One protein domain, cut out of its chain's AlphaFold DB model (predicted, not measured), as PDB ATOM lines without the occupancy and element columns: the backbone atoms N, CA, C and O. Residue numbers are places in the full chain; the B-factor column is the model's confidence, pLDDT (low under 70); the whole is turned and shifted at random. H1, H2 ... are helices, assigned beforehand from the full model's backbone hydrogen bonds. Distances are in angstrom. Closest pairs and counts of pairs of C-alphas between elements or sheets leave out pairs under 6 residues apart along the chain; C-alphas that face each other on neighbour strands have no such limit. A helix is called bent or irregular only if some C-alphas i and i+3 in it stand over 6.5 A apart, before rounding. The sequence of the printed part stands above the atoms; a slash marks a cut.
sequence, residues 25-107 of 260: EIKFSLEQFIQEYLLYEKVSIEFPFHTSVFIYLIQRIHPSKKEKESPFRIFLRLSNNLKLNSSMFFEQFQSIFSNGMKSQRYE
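This is residues 25 to 107 of the 260 residues of a protein of Rotaria sp. Silwood1 (UniProt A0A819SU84). The longest helix, H5, lies side by side with H3, H1 crosses the other side of H3 at a steep tilt, and H4 lies near H1, H3 and H5, between H1 and H5, with H1 and H4 running opposite ways to H3; these four helices make a loosely packed group. Short H2 sits off one end of it, at a corner with H1. The printed part has 83 residues with five named helices, H1 to H5 in chain order, and no named strand; the class is all helix. The whole is compact, with a radius of gyration of the C-alphas of 12.8 A and spans of 40 by 28 by 20 A.

H5 is residues 86 to 102, 23.4 A long, ending at C-alpha 102 (128.814, 177.381, 186.866). It has a kink of 49 degrees near residue 93 and is irregular, with C-alphas 92 and 95 7.1 A apart. H3, residues 51 to 64, is 20.4 A long and only just irregular: C-alphas 60 and 63 are 6.6 A apart. H1, residues 30 to 39, begins at C-alpha 30 (144.364, 164.384, 177.791) and is 14.5 A long. H4 is residues 71 to 79, 11.5 A long; H2 is residues 41 to 46, 8.9 A long.

H5 touches H3, the same way at a shallow tilt of 21 degrees; their closest C-alphas, Thr 51 and Phe 89, are 6.0 A apart. H3 touches H1 with residues 57 to 62 alone, opposite ways at a steep tilt of 44 degrees; the closest C-alphas, Leu 30 and Ile 61, are 6.5 A apart. H4 is close but not clearly touching H3, with C-alphas Ile 58 and Pro 71 closest at 6.9 A. H1 and H2 only just touch, only at the corner, with 3 pairs of C-alphas within 8 A, the closest being Tyr 37 and Ser 44 at 6.8 A. H1 and H5 are apart. Every O i to N i+4 pair is within hydrogen-bond range in H1, H2 and H4; in H3 8 of 10 are, in H5 10 of 13.

The C-alphas farthest apart, Lys 42 and Lys 102, are 40.3 A apart. The printed part has no cut and no long link. Residues 62 to 68, of which 62 to 64 belong to H3, have pLDDT under 70.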
ATOM      1  N   GLU A  25     137.125 154.009 183.461       73.12
ATOM      2  CA  GLU A  25     137.999 154.990 184.100       73.12
ATOM      3  C   GLU A  25     139.166 155.328 183.172       73.12
ATOM      4  O   GLU A  25     139.845 154.436 182.663       73.12
ATOM      5  N   ILE A  26     139.403 156.623 182.963       72.44
ATOM      6  CA  ILE A  26     140.524 157.120 182.168       72.44
ATOM      7  C   ILE A  26     141.585 157.664 183.127       72.44
ATOM      8  O   ILE A  26     141.413 158.724 183.723       72.44
ATOM      9  N   LYS A  27     142.687 156.921 183.292       74.56
ATOM     10  CA  LYS A  27     143.741 157.248 184.272       74.56
ATOM     11  C   LYS A  27     144.826 158.188 183.739       74.56
ATOM     12  O   LYS A  27     145.530 158.816 184.530       74.56
ATOM     13  N   PHE A  28     144.942 158.355 182.427       75.62
ATOM     14  CA  PHE A  28     145.913 159.250 181.781       75.62
ATOM     15  C   PHE A  28     145.374 160.685 181.633       75.62
ATOM     16  O   PHE A  28     144.185 160.935 181.833       75.62
ATOM     17  N   SER A  29     146.248 161.676 181.436       76.31
ATOM     18  CA  SER A  29     145.834 163.043 181.071       76.31
ATOM     19  C   SER A  29     145.438 163.112 179.593       76.31
ATOM     20  O   SER A  29     145.806 162.238 178.806       76.31
ATOM     21  N   LEU A  30     144.709 164.160 179.200       78.31
ATOM     22  CA  LEU A  30     144.364 164.384 177.791       78.31
ATOM     23  C   LEU A  30     145.624 164.481 176.915       78.31
ATOM     24  O   LEU A  30     145.676 163.926 175.822       78.31
ATOM     25  N   GLU A  31     146.662 165.132 177.431       77.06
ATOM     26  CA  GLU A  31     147.950 165.259 176.752       77.06
ATOM     27  C   GLU A  31     148.658 163.912 176.564       77.06
ATOM     28  O   GLU A  31     149.119 163.629 175.463       77.06
ATOM     29  N   GLN A  32     148.676 163.056 177.592       79.31
ATOM     30  CA  GLN A  32     149.249 161.710 177.494       79.31
ATOM     31  C   GLN A  32     148.535 160.875 176.428       79.31
ATOM     32  O   GLN A  32     149.191 160.238 175.613       79.31
ATOM     33  N   PHE A  33     147.198 160.923 176.382       82.06
ATOM     34  CA  PHE A  33     146.441 160.212 175.350       82.06
ATOM     35  C   PHE A  33     146.838 160.652 173.941       82.06
ATOM     36  O   PHE A  33     147.013 159.825 173.053       82.06
ATOM     37  N   ILE A  34     146.969 161.962 173.736       80.81
ATOM     38  CA  ILE A  34     147.259 162.522 172.417       80.81
ATOM     39  C   ILE A  34     148.700 162.227 172.000       80.81
ATOM     40  O   ILE A  34     148.930 161.922 170.833       80.81
ATOM     41  N   GLN A  35     149.657 162.260 172.929       81.19
ATOM     42  CA  GLN A  35     151.038 161.855 172.653       81.19
ATOM     43  C   GLN A  35     151.116 160.393 172.202       81.19
ATOM     44  O   GLN A  35     151.722 160.114 171.170       81.19
ATOM     45  N   GLU A  36     150.439 159.486 172.909       84.25
ATOM     46  CA  GLU A  36     150.350 158.075 172.516       84.25
ATOM     47  C   GLU A  36     149.645 157.912 171.164       84.25
ATOM     48  O   GLU A  36     150.144 157.222 170.281       84.25
ATOM     49  N   TYR A  37     148.529 158.608 170.934       82.38
ATOM     50  CA  TYR A  37     147.825 158.565 169.650       82.38
ATOM     51  C   TYR A  37     148.718 158.995 168.472       82.38
ATOM     52  O   TYR A  37     148.690 158.371 167.412       82.38
ATOM     53  N   LEU A  38     149.532 160.039 168.655       81.12
ATOM     54  CA  LEU A  38     150.444 160.539 167.623       81.12
ATOM     55  C   LEU A  38     151.653 159.618 167.390       81.12
ATOM     56  O   LEU A  38     152.181 159.607 166.281       81.12
ATOM     57  N   LEU A  39     152.073 158.834 168.390       85.31
ATOM     58  CA  LEU A  39     153.137 157.831 168.243       85.31
ATOM     59  C   LEU A  39     152.736 156.693 167.287       85.31
ATOM     60  O   LEU A  39     153.589 156.141 166.593       85.31
ATOM     61  N   TYR A  40     151.445 156.357 167.209       81.81
ATOM     62  CA  TYR A  40     150.934 155.266 166.374       81.81
ATOM     63  C   TYR A  40     150.346 155.767 165.045       81.81
ATOM     64  O   TYR A  40     149.146 155.662 164.793       81.81
ATOM     65  N   GLU A  41     151.207 156.253 164.146       71.69
ATOM     66  CA  GLU A  41     150.829 156.876 162.862       71.69
ATOM     67  C   GLU A  41     149.890 156.022 161.983       71.69
ATOM     68  O   GLU A  41     148.969 156.533 161.354       71.69
ATOM     69  N   LYS A  42     150.052 154.692 161.970       74.75
ATOM     70  CA  LYS A  42     149.144 153.808 161.213       74.75
ATOM     71  C   LYS A  42     147.713 153.828 161.760       74.75
ATOM     72  O   LYS A  42     146.763 153.843 160.983       74.75
ATOM     73  N   VAL A  43     147.567 153.874 163.085       71.88
ATOM     74  CA  VAL A  43     146.260 153.933 163.755       71.88
ATOM     75  C   VAL A  43     145.593 155.280 163.496       71.88
ATOM     76  O   VAL A  43     144.380 155.329 163.331       71.88
ATOM     77  N   SER A  44     146.363 156.367 163.408       70.88
ATOM     78  CA  SER A  44     145.805 157.701 163.167       70.88
ATOM     79  C   SER A  44     145.308 157.916 161.732       70.88
ATOM     80  O   SER A  44     144.422 158.745 161.517       70.88
ATOM     81  N   ILE A  45     145.836 157.153 160.768       74.44
ATOM     82  CA  ILE A  45     145.345 157.112 159.382       74.44
ATOM     83  C   ILE A  45     144.057 156.282 159.286       74.44
ATOM     84  O   ILE A  45     143.108 156.706 158.630       74.44
ATOM     85  N   GLU A  46     144.019 155.117 159.937       75.19
ATOM     86  CA  GLU A  46     142.880 154.192 159.873       75.19
ATOM     87  C   GLU A  46     141.694 154.649 160.747       75.19
ATOM     88  O   GLU A  46     140.536 154.456 160.381       75.19
ATOM     89  N   PHE A  47     141.975 155.323 161.867       76.50
ATOM     90  CA  PHE A  47     140.990 155.820 162.833       76.50
ATOM     91  C   PHE A  47     141.262 157.289 163.189       76.50
ATOM     92  O   PHE A  47     141.809 157.576 164.263       76.50
ATOM     93  N   PRO A  48     140.876 158.241 162.317       76.19
ATOM     94  CA  PRO A  48     141.150 159.653 162.528       76.19
ATOM     95  C   PRO A  48     140.491 160.182 163.805       76.19
ATOM     96  O   PRO A  48     139.346 159.879 164.152       76.19
ATOM     97  N   PHE A  49     141.233 161.022 164.516       80.94
ATOM     98  CA  PHE A  49     140.791 161.616 165.764       80.94
ATOM     99  C   PHE A  49     139.927 162.853 165.502       80.94
ATOM    100  O   PHE A  49     140.414 163.920 165.131       80.94
ATOM    101  N   HIS A  50     138.616 162.702 165.683       82.88
ATOM    102  CA  HIS A  50     137.639 163.754 165.408       82.88
ATOM    103  C   HIS A  50     137.447 164.730 166.577       82.88
ATOM    104  O   HIS A  50     137.630 164.387 167.746       82.88
ATOM    105  N   THR A  51     136.960 165.937 166.270       84.88
ATOM    106  CA  THR A  51     136.616 166.968 167.265       84.88
ATOM    107  C   THR A  51     135.676 166.453 168.360       84.88
ATOM    108  O   THR A  51     135.862 166.775 169.530       84.88
ATOM    109  N   SER A  52     134.703 165.607 168.016       84.25
ATOM    110  CA  SER A  52     133.775 165.008 168.983       84.25
ATOM    111  C   SER A  52     134.484 164.108 170.003       84.25
ATOM    112  O   SER A  52     134.154 164.133 171.189       84.25
ATOM    113  N   VAL A  53     135.503 163.358 169.571       84.94
ATOM    114  CA  VAL A  53     136.333 162.500 170.431       84.94
ATOM    115  C   VAL A  53     137.136 163.356 171.405       84.94
ATOM    116  O   VAL A  53     137.165 163.079 172.604       84.94
ATOM    117  N   PHE A  54     137.743 164.435 170.903       86.00
ATOM    118  CA  PHE A  54     138.478 165.394 171.725       86.00
ATOM    119  C   PHE A  54     137.594 165.999 172.820       86.00
ATOM    120  O   PHE A  54     137.970 166.036 173.991       86.00
ATOM    121  N   ILE A  55     136.384 166.419 172.451       84.56
ATOM    122  CA  ILE A  55     135.392 166.982 173.371       84.56
ATOM    123  C   ILE A  55     134.974 165.957 174.423       84.56
ATOM    124  O   ILE A  55     134.955 166.287 175.609       84.56
ATOM    125  N   TYR A  56     134.700 164.714 174.023       84.81
ATOM    126  CA  TYR A  56     134.384 163.632 174.955       84.81
ATOM    127  C   TYR A  56     135.519 163.403 175.966       84.81
ATOM    128  O   TYR A  56     135.278 163.273 177.169       84.81
ATOM    129  N   LEU A  57     136.771 163.404 175.506       82.19
ATOM    130  CA  LEU A  57     137.925 163.245 176.386       82.19
ATOM    131  C   LEU A  57     138.088 164.434 177.336       82.19
ATOM    132  O   LEU A  57     138.335 164.210 178.520       82.19
ATOM    133  N   ILE A  58     137.861 165.673 176.883       81.50
ATOM    134  CA  ILE A  58     137.805 166.823 177.796       81.50
ATOM    135  C   ILE A  58     136.722 166.607 178.856       81.50
ATOM    136  O   ILE A  58     137.003 166.771 180.038       81.50
ATOM    137  N   GLN A  59     135.508 166.201 178.473       79.38
ATOM    138  CA  GLN A  59     134.411 165.970 179.424       79.38
ATOM    139  C   GLN A  59     134.745 164.922 180.480       79.38
ATOM    140  O   GLN A  59     134.314 165.050 181.623       79.38
ATOM    141  N   ARG A  60     135.474 163.871 180.108       78.44
ATOM    142  CA  ARG A  60     135.773 162.749 181.004       78.44
ATOM    143  C   ARG A  60     137.014 162.981 181.857       78.44
ATOM    144  O   ARG A  60     137.018 162.592 183.020       78.44
ATOM    145  N   ILE A  61     138.053 163.590 181.291       73.75
ATOM    146  CA  ILE A  61     139.372 163.700 181.923       73.75
ATOM    147  C   ILE A  61     139.503 165.020 182.684       73.75
ATOM    148  O   ILE A  61     139.897 165.012 183.853       73.75
ATOM    149  N   HIS A  62     139.120 166.141 182.064       66.69
ATOM    150  CA  HIS A  62     139.364 167.486 182.604       66.69
ATOM    151  C   HIS A  62     138.706 167.728 183.975       66.69
ATOM    152  O   HIS A  62     139.383 168.227 184.871       66.69
ATOM    153  N   PRO A  63     137.452 167.295 184.242       62.34
ATOM    154  CA  PRO A  63     136.832 167.471 185.559       62.34
ATOM    155  C   PRO A  63     137.530 166.746 186.711       62.34
ATOM    156  O   PRO A  63     137.285 167.086 187.866       62.34
ATOM    157  N   SER A  64     138.326 165.716 186.417       53.06
ATOM    158  CA  SER A  64     138.886 164.805 187.421       53.06
ATOM    159  C   SER A  64     140.289 165.192 187.896       53.06
ATOM    160  O   SER A  64     140.765 164.666 188.902       53.06
ATOM    161  N   LYS A  65     140.964 166.117 187.202       53.78
ATOM    162  CA  LYS A  65     142.361 166.479 187.468       53.78
ATOM    163  C   LYS A  65     142.489 167.985 187.662       53.78
ATOM    164  O   LYS A  65     141.854 168.764 186.963       53.78
ATOM    165  N   LYS A  66     143.351 168.405 188.598       57.03
ATOM    166  CA  LYS A  66     143.851 169.789 188.661       57.03
ATOM    167  C   LYS A  66     144.747 170.023 187.444       57.03
ATOM    168  O   LYS A  66     145.972 169.958 187.550       57.03
ATOM    169  N   GLU A  67     144.147 170.186 186.272       62.38
ATOM    170  CA  GLU A  67     144.901 170.510 185.070       62.38
ATOM    171  C   GLU A  67     145.448 171.934 185.181       62.38
ATOM    172  O   GLU A  67     144.768 172.851 185.638       62.38
ATOM    173  N   LYS A  68     146.717 172.104 184.797       64.88
ATOM    174  CA  LYS A  68     147.395 173.408 184.797       64.88
ATOM    175  C   LYS A  68     146.929 174.305 183.647       64.88
ATOM    176  O   LYS A  68     147.186 175.505 183.676       64.88
ATOM    177  N   GLU A  69     146.285 173.724 182.636       70.12
ATOM    178  CA  GLU A  69     145.855 174.403 181.419       70.12
ATOM    179  C   GLU A  69     144.342 174.284 181.224       70.12
ATOM    180  O   GLU A  69     143.713 173.271 181.547       70.12
ATOM    181  N   SER A  70     143.746 175.342 180.673       74.00
ATOM    182  CA  SER A  70     142.345 175.321 180.284       74.00
ATOM    183  C   SER A  70     142.132 174.468 179.027       74.00
ATOM    184  O   SER A  70     143.023 174.374 178.175       74.00
ATOM    185  N   PRO A  71     140.931 173.888 178.843       76.00
ATOM    186  CA  PRO A  71     140.608 173.090 177.662       76.00
ATOM    187  C   PRO A  71     140.834 173.824 176.335       76.00
ATOM    188  O   PRO A  71     141.154 173.195 175.331       76.00
ATOM    189  N   PHE A  72     140.697 175.154 176.331       79.00
ATOM    190  CA  PHE A  72     140.918 176.001 175.159       79.00
ATOM    191  C   PHE A  72     142.380 176.007 174.726       79.00
ATOM    192  O   PHE A  72     142.670 175.838 173.546       79.00
ATOM    193  N   ARG A  73     143.304 176.139 175.683       77.88
ATOM    194  CA  ARG A  73     144.745 176.097 175.407       77.88
ATOM    195  C   ARG A  73     145.173 174.740 174.882       77.88
ATOM    196  O   ARG A  73     145.918 174.667 173.907       77.88
ATOM    197  N   ILE A  74     144.642 173.678 175.485       78.38
ATOM    198  CA  ILE A  74     144.915 172.313 175.038       78.38
ATOM    199  C   ILE A  74     144.377 172.111 173.619       78.38
ATOM    200  O   ILE A  74     145.094 171.579 172.772       78.38
ATOM    201  N   PHE A  75     143.158 172.584 173.329       83.06
ATOM    202  CA  PHE A  75     142.598 172.546 171.979       83.06
ATOM    203  C   PHE A  75     143.513 173.246 170.976       83.06
ATOM    204  O   PHE A  75     143.913 172.625 170.003       83.06
ATOM    205  N   LEU A  76     143.902 174.495 171.227       78.56
ATOM    206  CA  LEU A  76     144.713 175.288 170.295       78.56
ATOM    207  C   LEU A  76     146.086 174.678 170.031       78.56
ATOM    208  O   LEU A  76     146.570 174.692 168.900       78.56
ATOM    209  N   ARG A  77     146.717 174.127 171.070       80.94
ATOM    210  CA  ARG A  77     148.014 173.461 170.937       80.94
ATOM    211  C   ARG A  77     147.923 172.219 170.053       80.94
ATOM    212  O   ARG A  77     148.871 171.905 169.340       80.94
ATOM    213  N   LEU A  78     146.804 171.498 170.116       79.88
ATOM    214  CA  LEU A  78     146.665 170.170 169.515       79.88
ATOM    215  C   LEU A  78     145.824 170.168 168.232       79.88
ATOM    216  O   LEU A  78     145.920 169.224 167.450       79.88
ATOM    217  N   SER A  79     145.056 171.226 167.967       82.06
ATOM    218  CA  SER A  79     144.119 171.309 166.844       82.06
ATOM    219  C   SER A  79     144.814 171.177 165.499       82.06
ATOM    220  O   SER A  79     144.298 170.494 164.622       82.06
ATOM    221  N   ASN A  80     145.996 171.775 165.340       77.75
ATOM    222  CA  ASN A  80     146.739 171.715 164.082       77.75
ATOM    223  C   ASN A  80     147.284 170.307 163.820       77.75
ATOM    224  O   ASN A  80     147.093 169.767 162.733       77.75
ATOM    225  N   ASN A  81     147.896 169.689 164.833       77.75
ATOM    226  CA  ASN A  81     148.485 168.352 164.714       77.75
ATOM    227  C   ASN A  81     147.417 167.281 164.461       77.75
ATOM    228  O   ASN A  81     147.649 166.331 163.721       77.75
ATOM    229  N   LEU A  82     146.234 167.457 165.053       79.56
ATOM    230  CA  LEU A  82     145.110 166.530 164.942       79.56
ATOM    231  C   LEU A  82     144.098 166.927 163.853       79.56
ATOM    232  O   LEU A  82     143.085 166.251 163.698       79.56
ATOM    233  N   LYS A  83     144.349 168.012 163.106       81.50
ATOM    234  CA  LYS A  83     143.441 168.575 162.085       81.50
ATOM    235  C   LYS A  83     142.001 168.773 162.596       81.50
ATOM    236  O   LYS A  83     141.034 168.509 161.882       81.50
ATOM    237  N   LEU A  84     141.851 169.228 163.841       85.06
ATOM    238  CA  LEU A  84     140.541 169.441 164.460       85.06
ATOM    239  C   LEU A  84     139.825 170.642 163.839       85.06
ATOM    240  O   LEU A  84     140.421 171.690 163.596       85.06
ATOM    241  N   ASN A  85     138.514 170.511 163.649       86.62
ATOM    242  CA  ASN A  85     137.680 171.605 163.167       86.62
ATOM    243  C   ASN A  85     137.310 172.547 164.324       86.62
ATOM    244  O   ASN A  85     136.578 172.152 165.236       86.62
ATOM    245  N   SER A  86     137.793 173.791 164.262       85.00
ATOM    246  CA  SER A  86     137.551 174.824 165.278       85.00
ATOM    247  C   SER A  86     136.088 175.251 165.393       85.00
ATOM    248  O   SER A  86     135.617 175.429 166.511       85.00
ATOM    249  N   SER A  87     135.350 175.379 164.283       84.38
ATOM    250  CA  SER A  87     133.921 175.747 164.328       84.38
ATOM    251  C   SER A  87     133.126 174.677 165.067       84.38
ATOM    252  O   SER A  87     132.485 174.957 166.078       84.38
ATOM    253  N   MET A  88     133.292 173.415 164.651       88.19
ATOM    254  CA  MET A  88     132.650 172.274 165.306       88.19
ATOM    255  C   MET A  88     133.055 172.160 166.775       88.19
ATOM    256  O   MET A  88     132.243 171.749 167.603       88.19
ATOM    257  N   PHE A  89     134.302 172.512 167.110       90.19
ATOM    258  CA  PHE A  89     134.761 172.498 168.491       90.19
ATOM    259  C   PHE A  89     133.965 173.495 169.326       90.19
ATOM    260  O   PHE A  89     133.340 173.101 170.306       90.19
ATOM    261  N   PHE A  90     133.939 174.766 168.922       90.12
ATOM    262  CA  PHE A  90     133.245 175.801 169.682       90.12
ATOM    263  C   PHE A  90     131.727 175.602 169.707       90.12
ATOM    264  O   PHE A  90     131.106 175.966 170.703       90.12
ATOM    265  N   GLU A  91     131.126 174.988 168.691       89.00
ATOM    266  CA  GLU A  91     129.704 174.617 168.686       89.00
ATOM    267  C   GLU A  91     129.386 173.516 169.708       89.00
ATOM    268  O   GLU A  91     128.468 173.650 170.515       89.00
ATOM    269  N   GLN A  92     130.168 172.437 169.733       88.69
ATOM    270  CA  GLN A  92     129.908 171.297 170.620       88.69
ATOM    271  C   GLN A  92     130.388 171.540 172.062       88.69
ATOM    272  O   GLN A  92     129.845 170.973 173.013       88.69
ATOM    273  N   PHE A  93     131.389 172.401 172.257       89.00
ATOM    274  CA  PHE A  93     131.986 172.665 173.568       89.00
ATOM    275  C   PHE A  93     131.108 173.537 174.486       89.00
ATOM    276  O   PHE A  93     131.334 173.575 175.696       89.00
ATOM    277  N   GLN A  94     130.067 174.188 173.960       87.69
ATOM    278  CA  GLN A  94     129.243 175.161 174.698       87.69
ATOM    279  C   GLN A  94     128.690 174.622 176.020       87.69
ATOM    280  O   GLN A  94     128.756 175.293 177.049       87.69
ATOM    281  N   SER A  95     128.185 173.386 176.011       84.50
ATOM    282  CA  SER A  95     127.640 172.730 177.208       84.50
ATOM    283  C   SER A  95     128.708 172.542 178.292       84.50
ATOM    284  O   SER A  95     128.475 172.808 179.474       84.50
ATOM    285  N   ILE A  96     129.922 172.157 177.887       85.94
ATOM    286  CA  ILE A  96     131.058 171.963 178.794       85.94
ATOM    287  C   ILE A  96     131.484 173.301 179.382       85.94
ATOM    288  O   ILE A  96     131.649 173.405 180.597       85.94
ATOM    289  N   PHE A  97     131.605 174.323 178.532       88.12
ATOM    290  CA  PHE A  97     131.922 175.674 178.971       88.12
ATOM    291  C   PHE A  97     130.895 176.191 179.981       88.12
ATOM    292  O   PHE A  97     131.267 176.657 181.053       88.12
ATOM    293  N   SER A  98     129.603 176.044 179.687       86.88
ATOM    294  CA  SER A  98     128.522 176.465 180.583       86.88
ATOM    295  C   SER A  98     128.618 175.787 181.956       86.88
ATOM    296  O   SER A  98     128.550 176.450 182.993       86.88
ATOM    297  N   ASN A  99     128.876 174.476 181.988       85.56
ATOM    298  CA  ASN A  99     129.073 173.733 183.237       85.56
ATOM    299  C   ASN A  99     130.352 174.151 183.982       85.56
ATOM    300  O   ASN A  99     130.354 174.230 185.214       85.56
ATOM    301  N   GLY A 100     131.431 174.437 183.253       84.81
ATOM    302  CA  GLY A 100     132.683 174.929 183.820       84.81
ATOM    303  C   GLY A 100     132.551 176.332 184.418       84.81
ATOM    304  O   GLY A 100     133.063 176.555 185.512       84.81
ATOM    305  N   MET A 101     131.795 177.229 183.776       87.69
ATOM    306  CA  MET A 101     131.467 178.558 184.308       87.69
ATOM    307  C   MET A 101     130.671 178.458 185.613       87.69
ATOM    308  O   MET A 101     131.069 179.050 186.612       87.69
ATOM    309  N   LYS A 102     129.606 177.643 185.644       86.44
ATOM    310  CA  LYS A 102     128.814 177.381 186.866       86.44
ATOM    311  C   LYS A 102     129.665 176.844 188.015       86.44
ATOM    312  O   LYS A 102     129.432 177.171 189.171       86.44
ATOM    313  N   SER A 103     130.652 176.016 187.682       84.25
ATOM    314  CA  SER A 103     131.567 175.400 188.644       84.25
ATOM    315  C   SER A 103     132.811 176.252 188.932       84.25
ATOM    316  O   SER A 103     133.736 175.744 189.559       84.25
ATOM    317  N   GLN A 104     132.870 177.496 188.433       82.50
ATOM    318  CA  GLN A 104     133.994 178.431 188.591       82.50
ATOM    319  C   GLN A 104     135.363 177.829 188.224       82.50
ATOM    320  O   GLN A 104     136.373 178.067 188.879       82.50
ATOM    321  N   ARG A 105     135.405 177.011 187.166       81.06
ATOM    322  CA  ARG A 105     136.623 176.298 186.737       81.06
ATOM    323  C   ARG A 105     137.540 177.103 185.825       81.06
ATOM    324  O   ARG A 105     138.650 176.657 185.557       81.06
ATOM    325  N   TYR A 106     137.063 178.225 185.301       83.56
ATOM    326  CA  TYR A 106     137.815 179.045 184.360       83.56
ATOM    327  C   TYR A 106     138.268 180.329 185.029       83.56
ATOM    328  O   TYR A 106     137.475 181.014 185.673       83.56
ATOM    329  N   GLU A 107     139.537 180.671 184.836       85.25
ATOM    330  CA  GLU A 107     140.028 181.988 185.201       85.25
ATOM    331  C   GLU A 107     139.666 183.004 184.110       85.25
ATOM    332  O   GLU A 107     139.515 182.667 182.932       85.25
TER     333      GLU A 107